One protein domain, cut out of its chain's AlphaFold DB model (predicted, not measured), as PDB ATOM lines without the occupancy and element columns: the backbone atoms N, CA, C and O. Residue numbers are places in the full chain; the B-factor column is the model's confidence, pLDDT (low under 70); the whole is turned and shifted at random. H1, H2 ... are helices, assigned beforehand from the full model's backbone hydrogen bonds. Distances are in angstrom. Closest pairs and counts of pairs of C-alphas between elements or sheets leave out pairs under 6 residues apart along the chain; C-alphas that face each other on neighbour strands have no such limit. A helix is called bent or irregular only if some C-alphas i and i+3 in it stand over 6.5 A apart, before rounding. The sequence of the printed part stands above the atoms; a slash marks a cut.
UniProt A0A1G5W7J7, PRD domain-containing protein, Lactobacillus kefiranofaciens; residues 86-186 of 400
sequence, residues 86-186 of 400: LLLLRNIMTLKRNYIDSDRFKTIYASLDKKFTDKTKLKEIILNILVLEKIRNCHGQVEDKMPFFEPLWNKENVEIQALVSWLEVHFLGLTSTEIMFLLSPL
ATOM      1  N   LEU A  86     108.129  87.168 133.375       98.06
ATOM      2  CA  LEU A  86     109.134  88.164 133.751       98.06
ATOM      3  C   LEU A  86     110.507  87.787 133.179       98.06
ATOM      4  O   LEU A  86     111.187  88.609 132.563       98.06
ATOM      5  N   LEU A  87     110.900  86.517 133.323       97.38
ATOM      6  CA  LEU A  87     112.180  86.013 132.817       97.38
ATOM      7  C   LEU A  87     112.221  85.995 131.284       97.38
ATOM      8  O   LEU A  87     113.243  86.358 130.694       97.38
ATOM      9  N   LEU A  88     111.118  85.588 130.645       96.69
ATOM     10  CA  LEU A  88     111.002  85.569 129.188       96.69
ATOM     11  C   LEU A  88     111.103  86.988 128.620       96.69
ATOM     12  O   LEU A  88     111.947  87.239 127.758       96.69
ATOM     13  N   LEU A  89     110.303  87.924 129.138       96.81
ATOM     14  CA  LEU A  89     110.297  89.297 128.644       96.81
ATOM     15  C   LEU A  89     111.636  90.001 128.897       96.81
ATOM     16  O   LEU A  89     112.151  90.662 127.995       96.81
ATOM     17  N   ARG A  90     112.264  89.801 130.064       96.44
ATOM     18  CA  ARG A  90     113.611  90.329 130.340       96.44
ATOM     19  C   ARG A  90     114.623  89.874 129.296       96.44
ATOM     20  O   ARG A  90     115.420  90.678 128.811       96.44
ATOM     21  N   ASN A  91     114.608  88.592 128.938       93.12
ATOM     22  CA  ASN A  91     115.542  88.057 127.953       93.12
ATOM     23  C   ASN A  91     115.258  88.585 126.542       93.12
ATOM     24  O   ASN A  91     116.203  88.929 125.835       93.12
ATOM     25  N   ILE A  92     113.986  88.739 126.165       92.44
ATOM     26  CA  ILE A  92     113.589  89.392 124.908       92.44
ATOM     27  C   ILE A  92     114.110  90.834 124.852       92.44
ATOM     28  O   ILE A  92     114.781  91.207 123.893       92.44
ATOM     29  N   MET A  93     113.879  91.630 125.899       92.00
ATOM     30  CA  MET A  93     114.331  93.028 125.963       92.00
ATOM     31  C   MET A  93     115.858  93.164 126.038       92.00
ATOM     32  O   MET A  93     116.412  94.163 125.587       92.00
ATOM     33  N   THR A  94     116.558  92.155 126.566       87.75
ATOM     34  CA  THR A  94     118.030  92.115 126.551       87.75
ATOM     35  C   THR A  94     118.567  91.944 125.126       87.75
ATOM     36  O   THR A  94     119.538  92.603 124.760       87.75
ATOM     37  N   LEU A  95     117.938  91.076 124.325       83.31
ATOM     38  CA  LEU A  95     118.310  90.842 122.924       83.31
ATOM     39  C   LEU A  95     117.927  92.032 122.032       83.31
ATOM     40  O   LEU A  95     118.666  92.396 121.123       83.31
ATOM     41  N   LYS A  96     116.788  92.665 122.321       81.69
ATOM     42  CA  LYS A  96     116.213  93.767 121.548       81.69
ATOM     43  C   LYS A  96     116.202  95.059 122.358       81.69
ATOM     44  O   LYS A  96     115.186  95.456 122.927       81.69
ATOM     45  N   ARG A  97     117.352  95.745 122.385       74.38
ATOM     46  CA  ARG A  97     117.528  97.006 123.134       74.38
ATOM     47  C   ARG A  97     116.562  98.115 122.704       74.38
ATOM     48  O   ARG A  97     116.282  98.995 123.502       74.38
ATOM     49  N   ASN A  98     116.023  98.062 121.489       81.50
ATOM     50  CA  ASN A  98     114.989  98.984 121.012       81.50
ATOM     51  C   ASN A  98     113.637  98.840 121.741       81.50
ATOM     52  O   ASN A  98     112.815  99.746 121.650       81.50
ATOM     53  N   TYR A  99     113.393  97.755 122.488       80.88
ATOM     54  CA  TYR A  99     112.218  97.638 123.366       80.88
ATOM     55  C   TYR A  99     112.386  98.337 124.721       80.88
ATOM     56  O   TYR A  99     111.423  98.420 125.493       80.88
ATOM     57  N   ILE A 100     113.595  98.814 125.023       85.50
ATOM     58  CA  ILE A 100     113.918  99.550 126.241       85.50
ATOM     59  C   ILE A 100     113.669 101.034 125.969       85.50
ATOM     60  O   ILE A 100     114.319 101.628 125.110       85.50
ATOM     61  N   ASP A 101     112.750 101.635 126.720       92.00
ATOM     62  CA  ASP A 101     112.554 103.084 126.713       92.00
ATOM     63  C   ASP A 101     113.792 103.757 127.322       92.00
ATOM     64  O   ASP A 101     114.058 103.656 128.524       92.00
ATOM     65  N   SER A 102     114.584 104.405 126.467       92.06
ATOM     66  CA  SER A 102     115.854 105.013 126.854       92.06
ATOM     67  C   SER A 102     115.693 106.211 127.780       92.06
ATOM     68  O   SER A 102     116.571 106.448 128.610       92.06
ATOM     69  N   ASP A 103     114.604 106.967 127.651       95.94
ATOM     70  CA  ASP A 103     114.386 108.155 128.473       95.94
ATOM     71  C   ASP A 103     113.895 107.739 129.849       95.94
ATOM     72  O   ASP A 103     114.473 108.147 130.860       95.94
ATOM     73  N   ARG A 104     112.949 106.794 129.896       96.31
ATOM     74  CA  ARG A 104     112.522 106.165 131.144       96.31
ATOM     75  C   ARG A 104     113.692 105.512 131.879       96.31
ATOM     76  O   ARG A 104     113.835 105.707 133.088       96.31
ATOM     77  N   PHE A 105     114.565 104.799 131.163       97.12
ATOM     78  CA  PHE A 105     115.780 104.215 131.736       97.12
ATOM     79  C   PHE A 105     116.665 105.280 132.397       97.12
ATOM     80  O   PHE A 105     117.075 105.105 133.544       97.12
ATOM     81  N   LYS A 106     116.947 106.396 131.707       97.44
ATOM     82  CA  LYS A 106     117.767 107.496 132.246       97.44
ATOM     83  C   LYS A 106     117.128 108.139 133.476       97.44
ATOM     84  O   LYS A 106     117.841 108.423 134.434       97.44
ATOM     85  N   THR A 107     115.808 108.337 133.474       97.94
ATOM     86  CA  THR A 107     115.074 108.895 134.619       97.94
ATOM     87  C   THR A 107     115.211 108.010 135.857       97.94
ATOM     88  O   THR A 107     115.544 108.514 136.929       97.94
ATOM     89  N   ILE A 108     115.006 106.697 135.713       97.88
ATOM     90  CA  ILE A 108     115.149 105.746 136.827       97.88
ATOM     91  C   ILE A 108     116.619 105.644 137.261       97.88
ATOM     92  O   ILE A 108     116.924 105.587 138.449       97.88
ATOM     93  N   TYR A 109     117.556 105.659 136.311       98.06
ATOM     94  CA  TYR A 109     118.977 105.651 136.638       98.06
ATOM     95  C   TYR A 109     119.346 106.866 137.496       98.06
ATOM     96  O   TYR A 109     119.940 106.700 138.555       98.06
ATOM     97  N   ALA A 110     118.933 108.073 137.108       97.62
ATOM     98  CA  ALA A 110     119.228 109.295 137.854       97.62
ATOM     99  C   ALA A 110     118.654 109.298 139.286       97.62
ATOM    100  O   ALA A 110     119.271 109.874 140.184       97.62
ATOM    101  N   SER A 111     117.506 108.649 139.525       97.00
ATOM    102  CA  SER A 111     116.897 108.573 140.862       97.00
ATOM    103  C   SER A 111     117.587 107.569 141.793       97.00
ATOM    104  O   SER A 111     117.575 107.759 143.013       97.00
ATOM    105  N   LEU A 112     118.194 106.517 141.234       97.12
ATOM    106  CA  LEU A 112     118.803 105.419 141.991       97.12
ATOM    107  C   LEU A 112     120.334 105.460 142.031       97.12
ATOM    108  O   LEU A 112     120.922 104.899 142.952       97.12
ATOM    109  N   ASP A 113     120.992 106.147 141.096       96.12
ATOM    110  CA  ASP A 113     122.454 106.154 140.960       96.12
ATOM    111  C   ASP A 113     123.162 106.605 142.246       96.12
ATOM    112  O   ASP A 113     124.169 106.031 142.637       96.12
ATOM    113  N   LYS A 114     122.613 107.568 142.988       95.06
ATOM    114  CA  LYS A 114     123.209 107.990 144.271       95.06
ATOM    115  C   LYS A 114     122.877 107.070 145.453       95.06
ATOM    116  O   LYS A 114     123.486 107.210 146.506       95.06
ATOM    117  N   LYS A 115     121.892 106.183 145.304       94.38
ATOM    118  CA  LYS A 115     121.385 105.280 146.356       94.38
ATOM    119  C   LYS A 115     121.959 103.868 146.252       94.38
ATOM    120  O   LYS A 115     121.829 103.102 147.199       94.38
ATOM    121  N   PHE A 116     122.533 103.530 145.099       96.81
ATOM    122  CA  PHE A 116     123.028 102.197 144.800       96.81
ATOM    123  C   PHE A 116     124.390 102.266 144.103       96.81
ATOM    124  O   PHE A 116     124.550 102.869 143.032       96.81
ATOM    125  N   THR A 117     125.390 101.661 144.733       96.12
ATOM    126  CA  THR A 117     126.795 101.842 144.366       96.12
ATOM    127  C   THR A 117     127.182 101.021 143.138       96.12
ATOM    128  O   THR A 117     127.848 101.545 142.241       96.12
ATOM    129  N   ASP A 118     126.739  99.765 143.031       96.81
ATOM    130  CA  ASP A 118     127.083  98.904 141.893       96.81
ATOM    131  C   ASP A 118     126.281  99.276 140.633       96.81
ATOM    132  O   ASP A 118     125.116  98.912 140.450       96.81
ATOM    133  N   LYS A 119     126.934  99.998 139.718       96.50
ATOM    134  CA  LYS A 119     126.307 100.524 138.494       96.50
ATOM    135  C   LYS A 119     125.949  99.443 137.490       96.50
ATOM    136  O   LYS A 119     125.015  99.623 136.709       96.50
ATOM    137  N   THR A 120     126.685  98.338 137.478       95.44
ATOM    138  CA  THR A 120     126.411  97.225 136.568       95.44
ATOM    139  C   THR A 120     125.132  96.530 137.005       95.44
ATOM    140  O   THR A 120     124.211  96.385 136.199       95.44
ATOM    141  N   LYS A 121     125.024  96.202 138.297       96.62
ATOM    142  CA  LYS A 121     123.807  95.623 138.876       96.62
ATOM    143  C   LYS A 121     122.626  96.571 138.791       96.62
ATOM    144  O   LYS A 121     121.541  96.134 138.415       96.62
ATOM    145  N   LEU A 122     122.835  97.865 139.029       98.00
ATOM    146  CA  LEU A 122     121.780  98.864 138.892       98.00
ATOM    147  C   LEU A 122     121.173  98.864 137.485       98.00
ATOM    148  O   LEU A 122     119.956  98.847 137.351       98.00
ATOM    149  N   LYS A 123     121.992  98.818 136.425       96.94
ATOM    150  CA  LYS A 123     121.484  98.757 135.042       96.94
ATOM    151  C   LYS A 123     120.628  97.511 134.790       96.94
ATOM    152  O   LYS A 123     119.610  97.607 134.107       96.94
ATOM    153  N   GLU A 124     121.010  96.359 135.344       96.75
ATOM    154  CA  GLU A 124     120.215  95.127 135.239       96.75
ATOM    155  C   GLU A 124     118.908  95.206 136.042       96.75
ATOM    156  O   GLU A 124     117.869  94.747 135.569       96.75
ATOM    157  N   ILE A 125     118.935  95.829 137.221       98.44
ATOM    158  CA  ILE A 125     117.744  96.062 138.047       98.44
ATOM    159  C   ILE A 125     116.784  97.019 137.334       98.44
ATOM    160  O   ILE A 125     115.588  96.752 137.279       98.44
ATOM    161  N   ILE A 126     117.286  98.090 136.713       98.50
ATOM    162  CA  ILE A 126     116.462  99.023 135.930       98.50
ATOM    163  C   ILE A 126     115.825  98.321 134.735       98.50
ATOM    164  O   ILE A 126     114.646  98.534 134.464       98.50
ATOM    165  N   LEU A 127     116.554  97.434 134.051       97.81
ATOM    166  CA  LEU A 127     115.950  96.601 133.013       97.81
ATOM    167  C   LEU A 127     114.782  95.776 133.575       97.81
ATOM    168  O   LEU A 127     113.722  95.735 132.954       97.81
ATOM    169  N   ASN A 128     114.941  95.162 134.750       98.38
ATOM    170  CA  ASN A 128     113.855  94.422 135.392       98.38
ATOM    171  C   ASN A 128     112.680  95.332 135.800       98.38
ATOM    172  O   ASN A 128     111.535  94.910 135.670       98.38
ATOM    173  N   ILE A 129     112.933  96.573 136.234       98.56
ATOM    174  CA  ILE A 129     111.881  97.568 136.517       98.56
ATOM    175  C   ILE A 129     111.053  97.826 135.253       98.56
ATOM    176  O   ILE A 129     109.832  97.716 135.293       98.56
ATOM    177  N   LEU A 130     111.702  98.083 134.113       98.00
ATOM    178  CA  LEU A 130     111.017  98.329 132.837       98.00
ATOM    179  C   LEU A 130     110.245  97.100 132.332       98.00
ATOM    180  O   LEU A 130     109.172  97.232 131.743       98.00
ATOM    181  N   VAL A 131     110.784  95.898 132.560       98.00
ATOM    182  CA  VAL A 131     110.079  94.638 132.282       98.00
ATOM    183  C   VAL A 131     108.817  94.547 133.135       98.00
ATOM    184  O   VAL A 131     107.749  94.257 132.600       98.00
ATOM    185  N   LEU A 132     108.920  94.819 134.437       98.25
ATOM    186  CA  LEU A 132     107.784  94.742 135.348       98.25
ATOM    187  C   LEU A 132     106.711  95.786 135.017       98.25
ATOM    188  O   LEU A 132     105.535  95.442 135.015       98.25
ATOM    189  N   GLU A 133     107.098  97.022 134.681       96.94
ATOM    190  CA  GLU A 133     106.167  98.061 134.211       96.94
ATOM    191  C   GLU A 133     105.358  97.565 132.998       96.94
ATOM    192  O   GLU A 133     104.130  97.653 132.990       96.94
ATOM    193  N   LYS A 134     106.020  96.961 131.999       95.94
ATOM    194  CA  LYS A 134     105.340  96.385 130.824       95.94
ATOM    195  C   LYS A 134     104.421  95.219 131.187       95.94
ATOM    196  O   LYS A 134     103.313  95.156 130.664       95.94
ATOM    197  N   ILE A 135     104.862  94.307 132.056       96.88
ATOM    198  CA  ILE A 135     104.038  93.164 132.472       96.88
ATOM    199  C   ILE A 135     102.813  93.630 133.244       96.88
ATOM    200  O   ILE A 135     101.716  93.215 132.889       96.88
ATOM    201  N   ARG A 136     102.957  94.528 134.223       95.94
ATOM    202  CA  ARG A 136     101.824  95.032 135.010       95.94
ATOM    203  C   ARG A 136     100.785  95.753 134.161       95.94
ATOM    204  O   ARG A 136      99.596  95.584 134.407       95.94
ATOM    205  N   ASN A 137     101.214  96.486 133.133       94.56
ATOM    206  CA  ASN A 137     100.302  97.164 132.209       94.56
ATOM    207  C   ASN A 137      99.428  96.198 131.393       94.56
ATOM    208  O   ASN A 137      98.368  96.601 130.920       94.56
ATOM    209  N   CYS A 138      99.866  94.951 131.209       93.38
ATOM    210  CA  CYS A 138      99.113  93.937 130.475       93.38
ATOM    211  C   CYS A 138      98.422  92.951 131.427       93.38
ATOM    212  O   CYS A 138      97.220  92.753 131.338       93.38
ATOM    213  N   HIS A 139      99.157  92.352 132.361       94.06
ATOM    214  CA  HIS A 139      98.715  91.198 133.158       94.06
ATOM    215  C   HIS A 139      98.420  91.516 134.622       94.06
ATOM    216  O   HIS A 139      97.953  90.645 135.344       94.06
ATOM    217  N   GLY A 140      98.679  92.743 135.081       94.50
ATOM    218  CA  GLY A 140      98.583  93.078 136.501       94.50
ATOM    219  C   GLY A 140      99.734  92.499 137.332       94.50
ATOM    220  O   GLY A 140     100.857  92.342 136.847       94.50
ATOM    221  N   GLN A 141      99.475  92.259 138.618       96.19
ATOM    222  CA  GLN A 141     100.473  91.762 139.568       96.19
ATOM    223  C   GLN A 141     100.825  90.298 139.304       96.19
ATOM    224  O   GLN A 141      99.958  89.482 139.007       96.19
ATOM    225  N   VAL A 142     102.100  89.955 139.482       96.31
ATOM    226  CA  VAL A 142     102.570  88.570 139.354       96.31
ATOM    227  C   VAL A 142     102.686  87.938 140.737       96.31
ATOM    228  O   VAL A 142     103.586  88.280 141.505       96.31
ATOM    229  N   GLU A 143     101.788  87.009 141.061       95.19
ATOM    230  CA  GLU A 143     101.721  86.377 142.389       95.19
ATOM    231  C   GLU A 143     102.406  85.010 142.462       95.19
ATOM    232  O   GLU A 143     102.940  84.638 143.513       95.19
ATOM    233  N   ASP A 144     102.433  84.275 141.348       96.38
ATOM    234  CA  ASP A 144     103.054  82.956 141.274       96.38
ATOM    235  C   ASP A 144     104.502  82.995 141.767       96.38
ATOM    236  O   ASP A 144     105.276  83.889 141.429       96.38
ATOM    237  N   LYS A 145     104.909  82.008 142.568       95.06
ATOM    238  CA  LYS A 145     106.290  81.930 143.064       95.06
ATOM    239  C   LYS A 145     107.238  81.502 141.955       95.06
ATOM    240  O   LYS A 145     106.964  80.534 141.244       95.06
ATOM    241  N   MET A 146     108.400  82.146 141.870       93.81
ATOM    242  CA  MET A 146     109.466  81.712 140.968       93.81
ATOM    243  C   MET A 146     110.061  80.374 141.454       93.81
ATOM    244  O   MET A 146     110.573  80.314 142.573       93.81
ATOM    245  N   PRO A 147     110.010  79.289 140.656       93.38
ATOM    246  CA  PRO A 147     110.456  77.975 141.113       93.38
ATOM    247  C   PRO A 147     111.939  77.952 141.494       93.38
ATOM    248  O   PRO A 147     112.786  78.401 140.724       93.38
ATOM    249  N   PHE A 148     112.246  77.374 142.660       93.81
ATOM    250  CA  PHE A 148     113.602  77.156 143.189       93.81
ATOM    251  C   PHE A 148     114.464  78.411 143.412       93.81
ATOM    252  O   PHE A 148     115.641  78.278 143.754       93.81
ATOM    253  N   PHE A 149     113.924  79.613 143.211       95.00
ATOM    254  CA  PHE A 149     114.682  80.844 143.367       95.00
ATOM    255  C   PHE A 149     114.583  81.372 144.796       95.00
ATOM    256  O   PHE A 149     113.503  81.736 145.251       95.00
ATOM    257  N   GLU A 150     115.730  81.478 145.465       91.69
ATOM    258  CA  GLU A 150     115.830  82.032 146.814       91.69
ATOM    259  C   GLU A 150     116.753  83.262 146.830       91.69
ATOM    260  O   GLU A 150     117.870  83.209 146.307       91.69
ATOM    261  N   PRO A 151     116.331  84.393 147.423       94.44
ATOM    262  CA  PRO A 151     117.101  85.633 147.414       94.44
ATOM    263  C   PRO A 151     118.352  85.542 148.298       94.44
ATOM    264  O   PRO A 151     118.249  85.313 149.510       94.44
ATOM    265  N   LEU A 152     119.526  85.812 147.713       95.44
ATOM    266  CA  LEU A 152     120.815  85.781 148.416       95.44
ATOM    267  C   LEU A 152     121.200  87.126 149.022       95.44
ATOM    268  O   LEU A 152     122.124  87.173 149.828       95.44
ATOM    269  N   TRP A 153     120.520  88.214 148.665       96.31
ATOM    270  CA  TRP A 153     120.846  89.530 149.204       96.31
ATOM    271  C   TRP A 153     120.472  89.667 150.686       96.31
ATOM    272  O   TRP A 153     119.521  89.049 151.193       96.31
ATOM    273  N   ASN A 154     121.235  90.507 151.382       96.62
ATOM    274  CA  ASN A 154     120.983  90.895 152.756       96.62
ATOM    275  C   ASN A 154     119.918  92.000 152.814       96.62
ATOM    276  O   ASN A 154     120.137  93.107 152.330       96.62
ATOM    277  N   LYS A 155     118.771  91.706 153.437       94.69
ATOM    278  CA  LYS A 155     117.668  92.666 153.617       94.69
ATOM    279  C   LYS A 155     118.010  93.805 154.587       94.69
ATOM    280  O   LYS A 155     117.341  94.830 154.567       94.69
ATOM    281  N   GLU A 156     119.029  93.626 155.423       95.69
ATOM    282  CA  GLU A 156     119.510  94.642 156.369       95.69
ATOM    283  C   GLU A 156     120.534  95.596 155.737       95.69
ATOM    284  O   GLU A 156     120.935  96.578 156.354       95.69
ATOM    285  N   ASN A 157     120.972  95.331 154.501       97.38
ATOM    286  CA  ASN A 157     121.878  96.231 153.802       97.38
ATOM    287  C   ASN A 157     121.162  97.551 153.461       97.38
ATOM    288  O   ASN A 157     120.092  97.544 152.855       97.38
ATOM    289  N   VAL A 158     121.786  98.680 153.808       97.69
ATOM    290  CA  VAL A 158     121.198 100.024 153.670       97.69
ATOM    291  C   VAL A 158     120.848 100.373 152.218       97.69
ATOM    292  O   VAL A 158     119.792 100.952 151.971       97.69
ATOM    293  N   GLU A 159     121.678  99.996 151.239       97.94
ATOM    294  CA  GLU A 159     121.382 100.248 149.818       97.94
ATOM    295  C   GLU A 159     120.223  99.377 149.320       97.94
ATOM    296  O   GLU A 159     119.391  99.836 148.539       97.94
ATOM    297  N   ILE A 160     120.125  98.134 149.808       98.06
ATOM    298  CA  ILE A 160     118.994  97.246 149.510       98.06
ATOM    299  C   ILE A 160     117.701  97.797 150.106       98.06
ATOM    300  O   ILE A 160     116.690  97.830 149.410       98.06
ATOM    301  N   GLN A 161     117.727  98.278 151.349       97.75
ATOM    302  CA  GLN A 161     116.573  98.933 151.970       97.75
ATOM    303  C   GLN A 161     116.165 100.184 151.189       97.75
ATOM    304  O   GLN A 161     114.998 100.325 150.837       97.75
ATOM    305  N   ALA A 162     117.123 101.044 150.832       97.50
ATOM    306  CA  ALA A 162     116.857 102.247 150.049       97.50
ATOM    307  C   ALA A 162     116.249 101.930 148.672       97.50
ATOM    308  O   ALA A 162     115.346 102.636 148.218       97.50
ATOM    309  N   LEU A 163     116.727 100.869 148.016       97.38
ATOM    310  CA  LEU A 163     116.197 100.400 146.743       97.38
ATOM    311  C   LEU A 163     114.782  99.828 146.891       97.38
ATOM    312  O   LEU A 163     113.909 100.192 146.110       97.38
ATOM    313  N   VAL A 164     114.530  98.980 147.894       97.19
ATOM    314  CA  VAL A 164     113.195  98.416 148.160       97.19
ATOM    315  C   VAL A 164     112.196  99.520 148.491       97.19
ATOM    316  O   VAL A 164     111.128  99.553 147.893       97.19
ATOM    317  N   SER A 165     112.565 100.486 149.333       96.38
ATOM    318  CA  SER A 165     111.705 101.634 149.629       96.38
ATOM    319  C   SER A 165     111.407 102.475 148.386       96.38
ATOM    320  O   SER A 165     110.280 102.925 148.203       96.38
ATOM    321  N   TRP A 166     112.383 102.673 147.489       97.44
ATOM    322  CA  TRP A 166     112.123 103.343 146.209       97.44
ATOM    323  C   TRP A 166     111.131 102.549 145.343       97.44
ATOM    324  O   TRP A 166     110.226 103.135 144.752       97.44
ATOM    325  N   LEU A 167     111.275 101.221 145.296       97.50
ATOM    326  CA  LEU A 167     110.382 100.330 144.556       97.50
ATOM    327  C   LEU A 167     108.949 100.360 145.111       97.50
ATOM    328  O   LEU A 167     108.012 100.451 144.327       97.50
ATOM    329  N   GLU A 168     108.770 100.337 146.431       95.94
ATOM    330  CA  GLU A 168     107.454 100.389 147.093       95.94
ATOM    331  C   GLU A 168     106.720 101.717 146.866       95.94
ATOM    332  O   GLU A 168     105.498 101.736 146.750       95.94
ATOM    333  N   VAL A 169     107.455 102.829 146.751       95.56
ATOM    334  CA  VAL A 169     106.877 104.131 146.374       95.56
ATOM    335  C   VAL A 169     106.455 104.144 144.904       95.56
ATOM    336  O   VAL A 169     105.438 104.740 144.557       95.56
ATOM    337  N   HIS A 170     107.237 103.504 144.030       94.94
ATOM    338  CA  HIS A 170     107.008 103.524 142.584       94.94
ATOM    339  C   HIS A 170     105.958 102.503 142.116       94.94
ATOM    340  O   HIS A 170     105.289 102.710 141.105       94.94
ATOM    341  N   PHE A 171     105.780 101.409 142.855       95.50
ATOM    342  CA  PHE A 171     104.849 100.336 142.532       95.50
ATOM    343  C   PHE A 171     103.868 100.098 143.679       95.50
ATOM    344  O   PHE A 171     104.235  99.590 144.737       95.50
ATOM    345  N   LEU A 172     102.581 100.358 143.434       92.94
ATOM    346  CA  LEU A 172     101.532  99.999 144.385       92.94
ATOM    347  C   LEU A 172     101.448  98.467 144.521       92.94
ATOM    348  O   LEU A 172     101.323  97.758 143.518       92.94
ATOM    349  N   GLY A 173     101.543  97.964 145.756       94.25
ATOM    350  CA  GLY A 173     101.382  96.546 146.094       94.25
ATOM    351  C   GLY A 173     102.401  95.618 145.423       94.25
ATOM    352  O   GLY A 173     102.016  94.745 144.657       94.25
ATOM    353  N   LEU A 174     103.705  95.795 145.626       96.50
ATOM    354  CA  LEU A 174     104.680  94.813 145.123       96.50
ATOM    355  C   LEU A 174     104.490  93.441 145.774       96.50
ATOM    356  O   LEU A 174     104.462  93.321 146.999       96.50
ATOM    357  N   THR A 175     104.407  92.397 144.952       97.00
ATOM    358  CA  THR A 175     104.408  91.020 145.445       97.00
ATOM    359  C   THR A 175     105.829  90.589 145.807       97.00
ATOM    360  O   THR A 175     106.832  91.135 145.333       97.00
ATOM    361  N   SER A 176     105.939  89.544 146.630       95.00
ATOM    362  CA  SER A 176     107.248  88.962 146.956       95.00
ATOM    363  C   SER A 176     107.993  88.446 145.713       95.00
ATOM    364  O   SER A 176     109.205  88.642 145.614       95.00
ATOM    365  N   THR A 177     107.281  87.862 144.742       96.81
ATOM    366  CA  THR A 177     107.846  87.401 143.465       96.81
ATOM    367  C   THR A 177     108.400  88.558 142.644       96.81
ATOM    368  O   THR A 177     109.490  88.447 142.084       96.81
ATOM    369  N   GLU A 178     107.685  89.678 142.577       98.12
ATOM    370  CA  GLU A 178     108.134  90.844 141.819       98.12
ATOM    371  C   GLU A 178     109.403  91.440 142.429       98.12
ATOM    372  O   GLU A 178     110.367  91.671 141.703       98.12
ATOM    373  N   ILE A 179     109.474  91.586 143.759       97.75
ATOM    374  CA  ILE A 179     110.703  92.024 144.445       97.75
ATOM    375  C   ILE A 179     111.852  91.050 144.161       97.75
ATOM    376  O   ILE A 179     112.969  91.474 143.851       97.75
ATOM    377  N   MET A 180     111.583  89.741 144.227       97.44
ATOM    378  CA  MET A 180     112.574  88.713 143.917       97.44
ATOM    379  C   MET A 180     113.103  88.836 142.484       97.44
ATOM    380  O   MET A 180     114.311  88.767 142.265       97.44
ATOM    381  N   PHE A 181     112.219  89.049 141.510       98.38
ATOM    382  CA  PHE A 181     112.598  89.252 140.118       98.38
ATOM    383  C   PHE A 181     113.406  90.539 139.930       98.38
ATOM    384  O   PHE A 181     114.484  90.493 139.334       98.38
ATOM    385  N   LEU A 182     112.929  91.665 140.467       98.56
ATOM    386  CA  LEU A 182     113.574  92.972 140.350       98.56
ATOM    387  C   LEU A 182     115.024  92.924 140.839       98.56
ATOM    388  O   LEU A 182     115.927  93.353 140.120       98.56
ATOM    389  N   LEU A 183     115.249  92.310 142.003       98.25
ATOM    390  CA  LEU A 183     116.561  92.198 142.646       98.25
ATOM    391  C   LEU A 183     117.355  90.943 142.247       98.25
ATOM    392  O   LEU A 183     118.501  90.777 142.668       98.25
ATOM    393  N   SER A 184     116.808  90.091 141.373       97.81
ATOM    394  CA  SER A 184     117.472  88.872 140.892       97.81
ATOM    395  C   SER A 184     118.896  89.047 140.331       97.81
ATOM    396  O   SER A 184     119.678  88.102 140.469       97.81
ATOM    397  N   PRO A 185     119.315  90.207 139.769       97.38
ATOM    398  CA  PRO A 185     120.699  90.409 139.343       97.38
ATOM    399  C   PRO A 185     121.725  90.221 140.466       97.38
ATOM    400  O   PRO A 185     122.850  89.794 140.202       97.38
ATOM    401  N   LEU A 186     121.344  90.472 141.721       97.38
ATOM    402  CA  LEU A 186     122.211  90.319 142.894       97.38
ATOM    403  C   LEU A 186     122.531  88.854 143.229       97.38
ATOM    404  O   LEU A 186     123.426  88.589 144.025       97.38
TER     405      LEU A 186
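AT A GLANCE: This is residues 86 to 186 of the 400 residues of the protein "PRD domain-containing protein" of Lactobacillus kefiranofaciens (UniProt A0A1G5W7J7). One long helix, H3, runs through the core, with three shorter helices packed round it: H5 side by side with it, and H1 and H2 crossing it steeply on different sides. A fifth helix, H4, sits beyond these, near H2 and H5 but off H3, and residues 140 to 157 loop round the outside from the end of H3 to the start of H4. The printed part has 101 residues, with five named helices in the order H1, H2, H3, H4, H5 and no named strand, and the class is all helix. It is compact, with a radius of gyration of the C-alphas of 12.9 A, and rounded, spanning 32 by 31 by 24 A.

IN THESE COORDINATES: H1 is residues 86 to 95, beginning at C-alpha 86 (109.134, 88.164, 133.751). H2 is residues 102 to 112, 15.4 A from first to last C-alpha. H3, the longest, is residues 119 to 139 and 29.6 A long, from C-alpha 119 at (126.307, 100.524, 138.494) to C-alpha 139 at (98.715, 91.198, 133.158). H4 is residues 158 to 170, 18.3 A long. H5 is residues 176 to 186, 15.6 A long, ending at C-alpha 186 (122.211, 90.319, 142.894); it is irregular, with the C-alphas of Leu 182 and Pro 185 7.6 A apart.

HOW THE PARTS SIT: H3 is the hub and touches H1, H2 and H5. H3 and H5 touch at a shallow tilt of 27 degrees, opposite ways; their closest C-alphas, of Asn 128 and Leu 182, are 5.2 A apart. With residues 127 to 135 alone H3 touches H1, at a steep tilt of 60 degrees, opposite ways, the closest C-alphas being those of Arg 90 and Val 131, 5.9 A apart. With residues 122 to 130 alone it touches H2, at a steep tilt of 61 degrees, opposite ways, the closest C-alphas being those of Phe 105 and Ile 126, 6.7 A apart. The helix packing is mostly crossed, but only just: 1 of these 3 pairs is at a shallow tilt. H4 touches no helix. It is close to but not clearly touching H2, with the closest C-alphas, of Leu 112 and Leu 163, 7.4 A apart, and likewise H5, with those of Val 164 and Ile 179 7.8 A apart. H3 and H4 are apart, and so are H1 and H2. Every O i to N i+4 pair is within hydrogen-bond range in H1, H2, H3 and H4; in H5 5 of 7 are.

THE WHOLE: The two C-alphas farthest apart, of Asn 98 and Glu 156, are 35.9 A from each other. The printed part has no cut. The link from H3 to H4 is long, 18 residues, with C-alphas 13 to 19 A from the mean of all C-alphas; the link from H4 to H5 is tight. The mean pLDDT of the printed part is 95.3, and no printed residue is under 70.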